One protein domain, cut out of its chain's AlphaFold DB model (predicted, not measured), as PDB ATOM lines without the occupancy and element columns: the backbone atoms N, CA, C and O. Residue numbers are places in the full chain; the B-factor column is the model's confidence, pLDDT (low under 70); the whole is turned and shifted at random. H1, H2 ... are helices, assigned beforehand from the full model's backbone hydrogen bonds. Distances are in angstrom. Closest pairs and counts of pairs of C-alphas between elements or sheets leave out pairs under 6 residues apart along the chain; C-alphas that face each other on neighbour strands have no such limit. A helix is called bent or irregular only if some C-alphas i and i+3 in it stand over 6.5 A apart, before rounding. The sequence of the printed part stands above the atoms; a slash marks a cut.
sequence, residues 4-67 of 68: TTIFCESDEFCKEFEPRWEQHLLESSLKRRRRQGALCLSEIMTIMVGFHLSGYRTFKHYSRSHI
ATOM      1  N   THR A   4      55.840 -41.273  21.668       89.62
ATOM      2  CA  THR A   4      56.885 -40.269  21.448       89.62
ATOM      3  C   THR A   4      56.763 -39.588  20.087       89.62
ATOM      4  O   THR A   4      56.941 -38.376  20.005       89.62
ATOM      5  N   THR A   5      56.425 -40.334  19.031       92.69
ATOM      6  CA  THR A   5      56.238 -39.776  17.682       92.69
ATOM      7  C   THR A   5      55.032 -38.847  17.650       92.69
ATOM      8  O   THR A   5      55.157 -37.706  17.220       92.69
ATOM      9  N   ILE A   6      53.897 -39.294  18.201       92.00
ATOM     10  CA  ILE A   6      52.677 -38.478  18.299       92.00
ATOM     11  C   ILE A   6      52.955 -37.196  19.090       92.00
ATOM     12  O   ILE A   6      52.491 -36.123  18.705       92.00
ATOM     13  N   PHE A   7      53.723 -37.296  20.179       92.94
ATOM     14  CA  PHE A   7      54.091 -36.136  20.981       92.94
ATOM     15  C   PHE A   7      54.989 -35.162  20.218       92.94
ATOM     16  O   PHE A   7      54.695 -33.973  20.209       92.94
ATOM     17  N   CYS A   8      56.041 -35.643  19.545       95.06
ATOM     18  CA  CYS A   8      56.919 -34.784  18.746       95.06
ATOM     19  C   CYS A   8      56.147 -34.042  17.649       95.06
ATOM     20  O   CYS A   8      56.273 -32.826  17.539       95.06
ATOM     21  N   GLU A   9      55.309 -34.751  16.890       95.31
ATOM     22  CA  GLU A   9      54.491 -34.143  15.835       95.31
ATOM     23  C   GLU A   9      53.497 -33.122  16.409       95.31
ATOM     24  O   GLU A   9      53.335 -32.027  15.869       95.31
ATOM     25  N   SER A  10      52.862 -33.449  17.539       95.25
ATOM     26  CA  SER A  10      51.930 -32.541  18.218       95.25
ATOM     27  C   SER A  10      52.628 -31.297  18.763       95.25
ATOM     28  O   SER A  10      52.065 -30.206  18.700       95.25
ATOM     29  N   ASP A  11      53.833 -31.441  19.313       96.50
ATOM     30  CA  ASP A  11      54.614 -30.338  19.869       96.50
ATOM     31  C   ASP A  11      55.098 -29.377  18.780       96.50
ATOM     32  O   ASP A  11      54.940 -28.163  18.914       96.50
ATOM     33  N   GLU A  12      55.611 -29.905  17.668       97.06
ATOM     34  CA  GLU A  12      56.008 -29.098  16.510       97.06
ATOM     35  C   GLU A  12      54.810 -28.352  15.908       97.06
ATOM     36  O   GLU A  12      54.879 -27.142  15.686       97.06
ATOM     37  N   PHE A  13      53.670 -29.033  15.763       96.06
ATOM     38  CA  PHE A  13      52.429 -28.402  15.322       96.06
ATOM     39  C   PHE A  13      51.983 -27.273  16.264       96.06
ATOM     40  O   PHE A  13      51.660 -26.175  15.807       96.06
ATOM     41  N   CYS A  14      51.966 -27.511  17.581       95.94
ATOM     42  CA  CYS A  14      51.487 -26.519  18.549       95.94
ATOM     43  C   CYS A  14      52.395 -25.285  18.613       95.94
ATOM     44  O   CYS A  14      51.879 -24.174  18.736       95.94
ATOM     45  N   LYS A  15      53.715 -25.442  18.439       95.94
ATOM     46  CA  LYS A  15      54.654 -24.307  18.359       95.94
ATOM     47  C   LYS A  15      54.294 -23.323  17.252       95.94
ATOM     48  O   LYS A  15      54.406 -22.116  17.456       95.94
ATOM     49  N   GLU A  16      53.855 -23.817  16.098       95.94
ATOM     50  CA  GLU A  16      53.430 -22.951  14.995       95.94
ATOM     51  C   GLU A  16      51.976 -22.487  15.124       95.94
ATOM     52  O   GLU A  16      51.641 -21.355  14.760       95.94
ATOM     53  N   PHE A  17      51.098 -23.358  15.621       95.38
ATOM     54  CA  PHE A  17      49.662 -23.113  15.679       95.38
ATOM     55  C   PHE A  17      49.266 -22.147  16.800       95.38
ATOM     56  O   PHE A  17      48.487 -21.226  16.549       95.38
ATOM     57  N   GLU A  18      49.794 -22.322  18.017       93.31
ATOM     58  CA  GLU A  18      49.384 -21.536  19.190       93.31
ATOM     59  C   GLU A  18      49.538 -20.021  18.980       93.31
ATOM     60  O   GLU A  18      48.558 -19.308  19.206       93.31
ATOM     61  N   PRO A  19      50.673 -19.495  18.472       93.56
ATOM     62  CA  PRO A  19      50.825 -18.054  18.267       93.56
ATOM     63  C   PRO A  19      49.815 -17.489  17.262       93.56
ATOM     64  O   PRO A  19      49.228 -16.432  17.496       93.56
ATOM     65  N   ARG A  20      49.572 -18.208  16.157       94.50
ATOM     66  CA  ARG A  20      48.621 -17.794  15.112       94.50
ATOM     67  C   ARG A  20      47.186 -17.816  15.632       94.50
ATOM     68  O   ARG A  20      46.411 -16.896  15.377       94.50
ATOM     69  N   TRP A  21      46.839 -18.854  16.387       91.00
ATOM     70  CA  TRP A  21      45.532 -18.981  17.019       91.00
ATOM     71  C   TRP A  21      45.292 -17.873  18.047       91.00
ATOM     72  O   TRP A  21      44.226 -17.258  18.070       91.00
ATOM     73  N   GLU A  22      46.298 -17.564  18.863       89.69
ATOM     74  CA  GLU A  22      46.235 -16.460  19.815       89.69
ATOM     75  C   GLU A  22      46.012 -15.121  19.113       89.69
ATOM     76  O   GLU A  22      45.111 -14.385  19.513       89.69
ATOM     77  N   GLN A  23      46.762 -14.824  18.048       91.75
ATOM     78  CA  GLN A  23      46.564 -13.612  17.246       91.75
ATOM     79  C   GLN A  23      45.131 -13.512  16.707       91.75
ATOM     80  O   GLN A  23      44.469 -12.494  16.906       91.75
ATOM     81  N   HIS A  24      44.604 -14.594  16.133       91.06
ATOM     82  CA  HIS A  24      43.234 -14.629  15.627       91.06
ATOM     83  C   HIS A  24      42.176 -14.374  16.723       91.06
ATOM     84  O   HIS A  24      41.176 -13.682  16.508       91.06
ATOM     85  N   LEU A  25      42.394 -14.892  17.936       88.25
ATOM     86  CA  LEU A  25      41.512 -14.641  19.081       88.25
ATOM     87  C   LEU A  25      41.564 -13.188  19.573       88.25
ATOM     88  O   LEU A  25      40.565 -12.686  20.096       88.25
ATOM     89  N   LEU A  26      42.713 -12.517  19.436       86.19
ATOM     90  CA  LEU A  26      42.840 -11.089  19.738       86.19
ATOM     91  C   LEU A  26      42.037 -10.251  18.744       86.19
ATOM     92  O   LEU A  26      41.275  -9.383  19.164       86.19
ATOM     93  N   GLU A  27      42.183 -10.536  17.451       90.00
ATOM     94  CA  GLU A  27      41.520  -9.804  16.367       90.00
ATOM     95  C   GLU A  27      39.999  -9.974  16.396       90.00
ATOM     96  O   GLU A  27      39.252  -9.007  16.266       90.00
ATOM     97  N   SER A  28      39.522 -11.195  16.638       86.69
ATOM     98  CA  SER A  28      38.086 -11.504  16.662       86.69
ATOM     99  C   SER A  28      37.344 -10.955  17.888       86.69
ATOM    100  O   SER A  28      36.130 -11.118  17.987       86.69
ATOM    101  N   SER A  29      38.035 -10.318  18.846       80.06
ATOM    102  CA  SER A  29      37.473  -9.885  20.141       80.06
ATOM    103  C   SER A  29      36.793 -11.010  20.943       80.06
ATOM    104  O   SER A  29      36.152 -10.758  21.961       80.06
ATOM    105  N   LEU A  30      36.999 -12.275  20.556       79.38
ATOM    106  CA  LEU A  30      36.536 -13.476  21.260       79.38
ATOM    107  C   LEU A  30      37.447 -13.834  22.444       79.38
ATOM    108  O   LEU A  30      37.411 -14.950  22.972       79.38
ATOM    109  N   LYS A  31      38.292 -12.890  22.867       69.62
ATOM    110  CA  LYS A  31      39.321 -13.102  23.875       69.62
ATOM    111  C   LYS A  31      38.682 -13.447  25.220       69.62
ATOM    112  O   LYS A  31      38.163 -12.598  25.941       69.62
ATOM    113  N   ARG A  32      38.765 -14.724  25.583       72.56
ATOM    114  CA  ARG A  32      38.341 -15.241  26.886       72.56
ATOM    115  C   ARG A  32      39.512 -15.198  27.872       72.56
ATOM    116  O   ARG A  32      40.677 -15.237  27.483       72.56
ATOM    117  N   ARG A  33      39.211 -15.128  29.173       80.50
ATOM    118  CA  ARG A  33      40.220 -15.182  30.246       80.50
ATOM    119  C   ARG A  33      41.097 -16.432  30.093       80.50
ATOM    120  O   ARG A  33      40.585 -17.545  30.199       80.50
ATOM    121  N   ARG A  34      42.411 -16.248  29.918       74.88
ATOM    122  CA  ARG A  34      43.385 -17.348  29.859       74.88
ATOM    123  C   ARG A  34      43.761 -17.767  31.282       74.88
ATOM    124  O   ARG A  34      44.287 -16.965  32.050       74.88
ATOM    125  N   ARG A  35      43.439 -19.005  31.657       81.06
ATOM    126  CA  ARG A  35      43.960 -19.654  32.867       81.06
ATOM    127  C   ARG A  35      44.953 -20.711  32.415       81.06
ATOM    128  O   ARG A  35      44.627 -21.474  31.510       81.06
ATOM    129  N   GLN A  36      46.135 -20.736  33.022       81.81
ATOM    130  CA  GLN A  36      47.091 -21.810  32.780       81.81
ATOM    131  C   GLN A  36      46.446 -23.119  33.254       81.81
ATOM    132  O   GLN A  36      46.056 -23.231  34.418       81.81
ATOM    133  N   GLY A  37      46.245 -24.059  32.331       85.19
ATOM    134  CA  GLY A  37      45.885 -25.428  32.679       85.19
ATOM    135  C   GLY A  37      47.102 -26.179  33.216       85.19
ATOM    136  O   GLY A  37      48.227 -25.698  33.107       85.19
ATOM    137  N   ALA A  38      46.873 -27.366  33.777       90.25
ATOM    138  CA  ALA A  38      47.960 -28.263  34.176       90.25
ATOM    139  C   ALA A  38      48.679 -28.904  32.974       90.25
ATOM    140  O   ALA A  38      49.779 -29.406  33.145       90.25
ATOM    141  N   LEU A  39      48.048 -28.885  31.793       91.62
ATOM    142  CA  LEU A  39      48.573 -29.447  30.552       91.62
ATOM    143  C   LEU A  39      48.715 -28.352  29.493       91.62
ATOM    144  O   LEU A  39      47.844 -27.477  29.386       91.62
ATOM    145  N   CYS A  40      49.782 -28.419  28.702       92.19
ATOM    146  CA  CYS A  40      49.944 -27.620  27.493       92.19
ATOM    147  C   CYS A  40      49.101 -28.183  26.334       92.19
ATOM    148  O   CYS A  40      48.527 -29.274  26.413       92.19
ATOM    149  N   LEU A  41      48.990 -27.424  25.238       92.88
ATOM    150  CA  LEU A  41      48.170 -27.841  24.099       92.88
ATOM    151  C   LEU A  41      48.716 -29.111  23.433       92.88
ATOM    152  O   LEU A  41      47.926 -29.988  23.090       92.88
ATOM    153  N   SER A  42      50.040 -29.244  23.303       94.88
ATOM    154  CA  SER A  42      50.664 -30.425  22.695       94.88
ATOM    155  C   SER A  42      50.422 -31.698  23.506       94.88
ATOM    156  O   SER A  42      50.131 -32.746  22.925       94.88
ATOM    157  N   GLU A  43      50.413 -31.615  24.838       93.50
ATOM    158  CA  GLU A  43      50.018 -32.723  25.719       93.50
ATOM    159  C   GLU A  43      48.553 -33.125  25.504       93.50
ATOM    160  O   GLU A  43      48.245 -34.310  25.359       93.50
ATOM    161  N   ILE A  44      47.644 -32.148  25.427       94.06
ATOM    162  CA  ILE A  44      46.218 -32.403  25.176       94.06
ATOM    163  C   ILE A  44      46.020 -33.063  23.804       94.06
ATOM    164  O   ILE A  44      45.300 -34.060  23.702       94.06
ATOM    165  N   MET A  45      46.677 -32.542  22.765       94.88
ATOM    166  CA  MET A  45      46.633 -33.092  21.407       94.88
ATOM    167  C   MET A  45      47.152 -34.530  21.379       94.88
ATOM    168  O   MET A  45      46.479 -35.417  20.853       94.88
ATOM    169  N   THR A  46      48.281 -34.791  22.036       95.00
ATOM    170  CA  THR A  46      48.869 -36.134  22.140       95.00
ATOM    171  C   THR A  46      47.913 -37.113  22.817       95.00
ATOM    172  O   THR A  46      47.712 -38.227  22.333       95.00
ATOM    173  N   ILE A  47      47.270 -36.695  23.912       94.19
ATOM    174  CA  ILE A  47      46.266 -37.496  24.620       94.19
ATOM    175  C   ILE A  47      45.072 -37.808  23.711       94.19
ATOM    176  O   ILE A  47      44.631 -38.958  23.675       94.19
ATOM    177  N   MET A  48      44.554 -36.818  22.977       94.62
ATOM    178  CA  MET A  48      43.420 -37.001  22.065       94.62
ATOM    179  C   MET A  48      43.764 -37.944  20.910       94.62
ATOM    180  O   MET A  48      43.046 -38.918  20.682       94.62
ATOM    181  N   VAL A  49      44.873 -37.698  20.211       94.25
ATOM    182  CA  VAL A  49      45.310 -38.531  19.081       94.25
ATOM    183  C   VAL A  49      45.610 -39.951  19.556       94.25
ATOM    184  O   VAL A  49      45.110 -40.911  18.974       94.25
ATOM    185  N   GLY A  50      46.338 -40.104  20.664       93.06
ATOM    186  CA  GLY A  50      46.620 -41.412  21.254       93.06
ATOM    187  C   GLY A  50      45.351 -42.167  21.665       93.06
ATOM    188  O   GLY A  50      45.243 -43.370  21.418       93.06
ATOM    189  N   PHE A  51      44.341 -41.479  22.207       93.69
ATOM    190  CA  PHE A  51      43.045 -42.090  22.513       93.69
ATOM    191  C   PHE A  51      42.339 -42.601  21.250       93.69
ATOM    192  O   PHE A  51      41.869 -43.737  21.225       93.69
ATOM    193  N   HIS A  52      42.304 -41.797  20.186       93.19
ATOM    194  CA  HIS A  52      41.686 -42.198  18.923       93.19
ATOM    195  C   HIS A  52      42.412 -43.374  18.258       93.19
ATOM    196  O   HIS A  52      41.760 -44.293  17.764       93.19
ATOM    197  N   LEU A  53      43.747 -43.381  18.283       92.06
ATOM    198  CA  LEU A  53      44.557 -44.426  17.649       92.06
ATOM    199  C   LEU A  53      44.603 -45.738  18.440       92.06
ATOM    200  O   LEU A  53      44.792 -46.803  17.858       92.06
ATOM    201  N   SER A  54      44.431 -45.686  19.758       90.81
ATOM    202  CA  SER A  54      44.494 -46.871  20.623       90.81
ATOM    203  C   SER A  54      43.245 -47.757  20.562       90.81
ATOM    204  O   SER A  54      43.274 -48.884  21.054       90.81
ATOM    205  N   GLY A  55      42.144 -47.277  19.971       92.12
ATOM    206  CA  GLY A  55      40.917 -48.059  19.798       92.12
ATOM    207  C   GLY A  55      40.137 -48.315  21.093       92.12
ATOM    208  O   GLY A  55      39.219 -49.141  21.118       92.12
ATOM    209  N   TYR A  56      40.464 -47.619  22.186       94.19
ATOM    210  CA  TYR A  56      39.699 -47.730  23.422       94.19
ATOM    211  C   TYR A  56      38.294 -47.159  23.260       94.19
ATOM    212  O   TYR A  56      38.092 -46.041  22.799       94.19
ATOM    213  N   ARG A  57      37.296 -47.903  23.745       94.56
ATOM    214  CA  ARG A  57      35.890 -47.468  23.691       94.56
ATOM    215  C   ARG A  57      35.588 -46.272  24.588       94.56
ATOM    216  O   ARG A  57      34.643 -45.539  24.327       94.56
ATOM    217  N   THR A  58      36.330 -46.116  25.685       95.31
ATOM    218  CA  THR A  58      36.078 -45.050  26.659       95.31
ATOM    219  C   THR A  58      37.365 -44.358  27.058       95.31
ATOM    220  O   THR A  58      38.376 -45.003  27.349       95.31
ATOM    221  N   PHE A  59      37.292 -43.032  27.150       92.81
ATOM    222  CA  PHE A  59      38.421 -42.206  27.557       92.81
ATOM    223  C   PHE A  59      38.907 -42.544  28.973       92.81
ATOM    224  O   PHE A  59      40.104 -42.581  29.225       92.81
ATOM    225  N   LYS A  60      37.987 -42.881  29.890       94.12
ATOM    226  CA  LYS A  60      38.319 -43.266  31.274       94.12
ATOM    227  C   LYS A  60      39.218 -44.501  31.346       94.12
ATOM    228  O   LYS A  60      40.035 -44.611  32.255       94.12
ATOM    229  N   HIS A  61      39.017 -45.458  30.444       94.19
ATOM    230  CA  HIS A  61      39.838 -46.660  30.417       94.19
ATOM    231  C   HIS A  61      41.214 -46.362  29.810       94.19
ATOM    232  O   HIS A  61      42.217 -46.737  30.405       94.19
ATOM    233  N   TYR A  62      41.267 -45.582  28.727       93.62
ATOM    234  CA  TYR A  62      42.529 -45.100  28.162       93.62
ATOM    235  C   TYR A  62      43.367 -44.310  29.173       93.62
ATOM    236  O   TYR A  62      44.539 -44.624  29.370       93.62
ATOM    237  N   SER A  63      42.761 -43.337  29.862       89.56
ATOM    238  CA  SER A  63      43.478 -42.485  30.807       89.56
ATOM    239  C   SER A  63      44.081 -43.288  31.953       89.56
ATOM    240  O   SER A  63      45.253 -43.125  32.243       89.56
ATOM    241  N   ARG A  64      43.342 -44.238  32.533       91.50
ATOM    242  CA  ARG A  64      43.866 -45.119  33.592       91.50
ATOM    243  C   ARG A  64      45.018 -46.018  33.138       91.50
ATOM    244  O   ARG A  64      45.811 -46.433  33.976       91.50
ATOM    245  N   SER A  65      45.067 -46.371  31.856       87.88
ATOM    246  CA  SER A  65      46.080 -47.275  31.311       87.88
ATOM    247  C   SER A  65      47.347 -46.554  30.851       87.88
ATOM    248  O   SER A  65      48.430 -47.113  30.998       87.88
ATOM    249  N   HIS A  66      47.226 -45.337  30.311       84.12
ATOM    250  CA  HIS A  66      48.322 -44.650  29.607       84.12
ATOM    251  C   HIS A  66      48.717 -43.299  30.206       84.12
ATOM    252  O   HIS A  66      49.811 -42.820  29.927       84.12
ATOM    253  N   ILE A  67      47.863 -42.690  31.031       82.44
ATOM    254  CA  ILE A  67      48.101 -41.376  31.636       82.44
ATOM    255  C   ILE A  67      48.314 -41.584  33.141       82.44
ATOM    256  O   ILE A  67      47.420 -42.070  33.835       82.44
TER     257      ILE A  67
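What this domain is: This is residues 4 to 67 of the 68 residues of an uncharacterized protein of Nitrosomonas sp. Nm34 (UniProt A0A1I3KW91). Look first for one long, kinked helix, H1, whose first half is met by a second helix, H2, that runs back the opposite way at a steep tilt; a short third helix, H3, turns crosswise by the far end of H2. The last turn of H1 and the link after it, residues 24 to 30 and 32 to 39, stick out as a wide open loop that carries the backbone from the end of H1 back to the start of H2. The printed part has 64 residues with three named helices, in the order H1, H2, H3, and no named strand; its class is all helix. It is loose, with a radius of gyration of the C-alphas of 14.2 A, and elongated, spanning 39 by 23 by 18 A.

Where its parts are: Find C-alpha 4 at (56.885, -40.269, 21.448); from there H1, residues 4 to 27, runs 34.5 A to C-alpha 27 at (41.520, -9.804, 16.367). It has a kink of 39 degrees near residue 16, and is neither bent nor irregular, but only just: C-alphas 16 and 19 are 6.4 A apart. H2, residues 41 to 54, covers 19.7 A from its first to its last C-alpha. H3, residues 59 to 66, measures 10.4 A and ends at C-alpha 66 at (48.322, -44.650, 29.607).

How they stand to each other: Start at Asp 11 of H1 and look for Ser 42 of H2: their C-alphas, the closest of the two helices, are 4.9 A apart. H1 and H2 touch, with residues 6 to 14 of H1 alone, and run opposite ways at a steep tilt of 50 degrees. Move on to residues 51 to 54 of H2, the part that alone touches H3. H2 and H3 only just touch, with 3 pairs of C-alphas within 8 A, the closest being those of Phe 51 and Tyr 62 at 6.4 A. Their lines are about perpendicular, at 82 degrees. H1 and H3 stay apart. In H2 and H3 every O i to N i+4 pair is within hydrogen-bond range; in H1, 17 of 20 are.

The domain as a whole: The C-alphas of Glu 27 and Ser 65 are the two farthest apart, at 40.6 A, while those of Thr 4 and Ile 67, the first and last printed, are 13.5 A apart. The printed part has no cut. The link from H1 to H2, residues 28 to 40, is long; the link from H2 to H3 is tight, with 4 residues. The mean pLDDT of the printed part is 90.6, and you will find one residue under 70, Lys 31, in the long link.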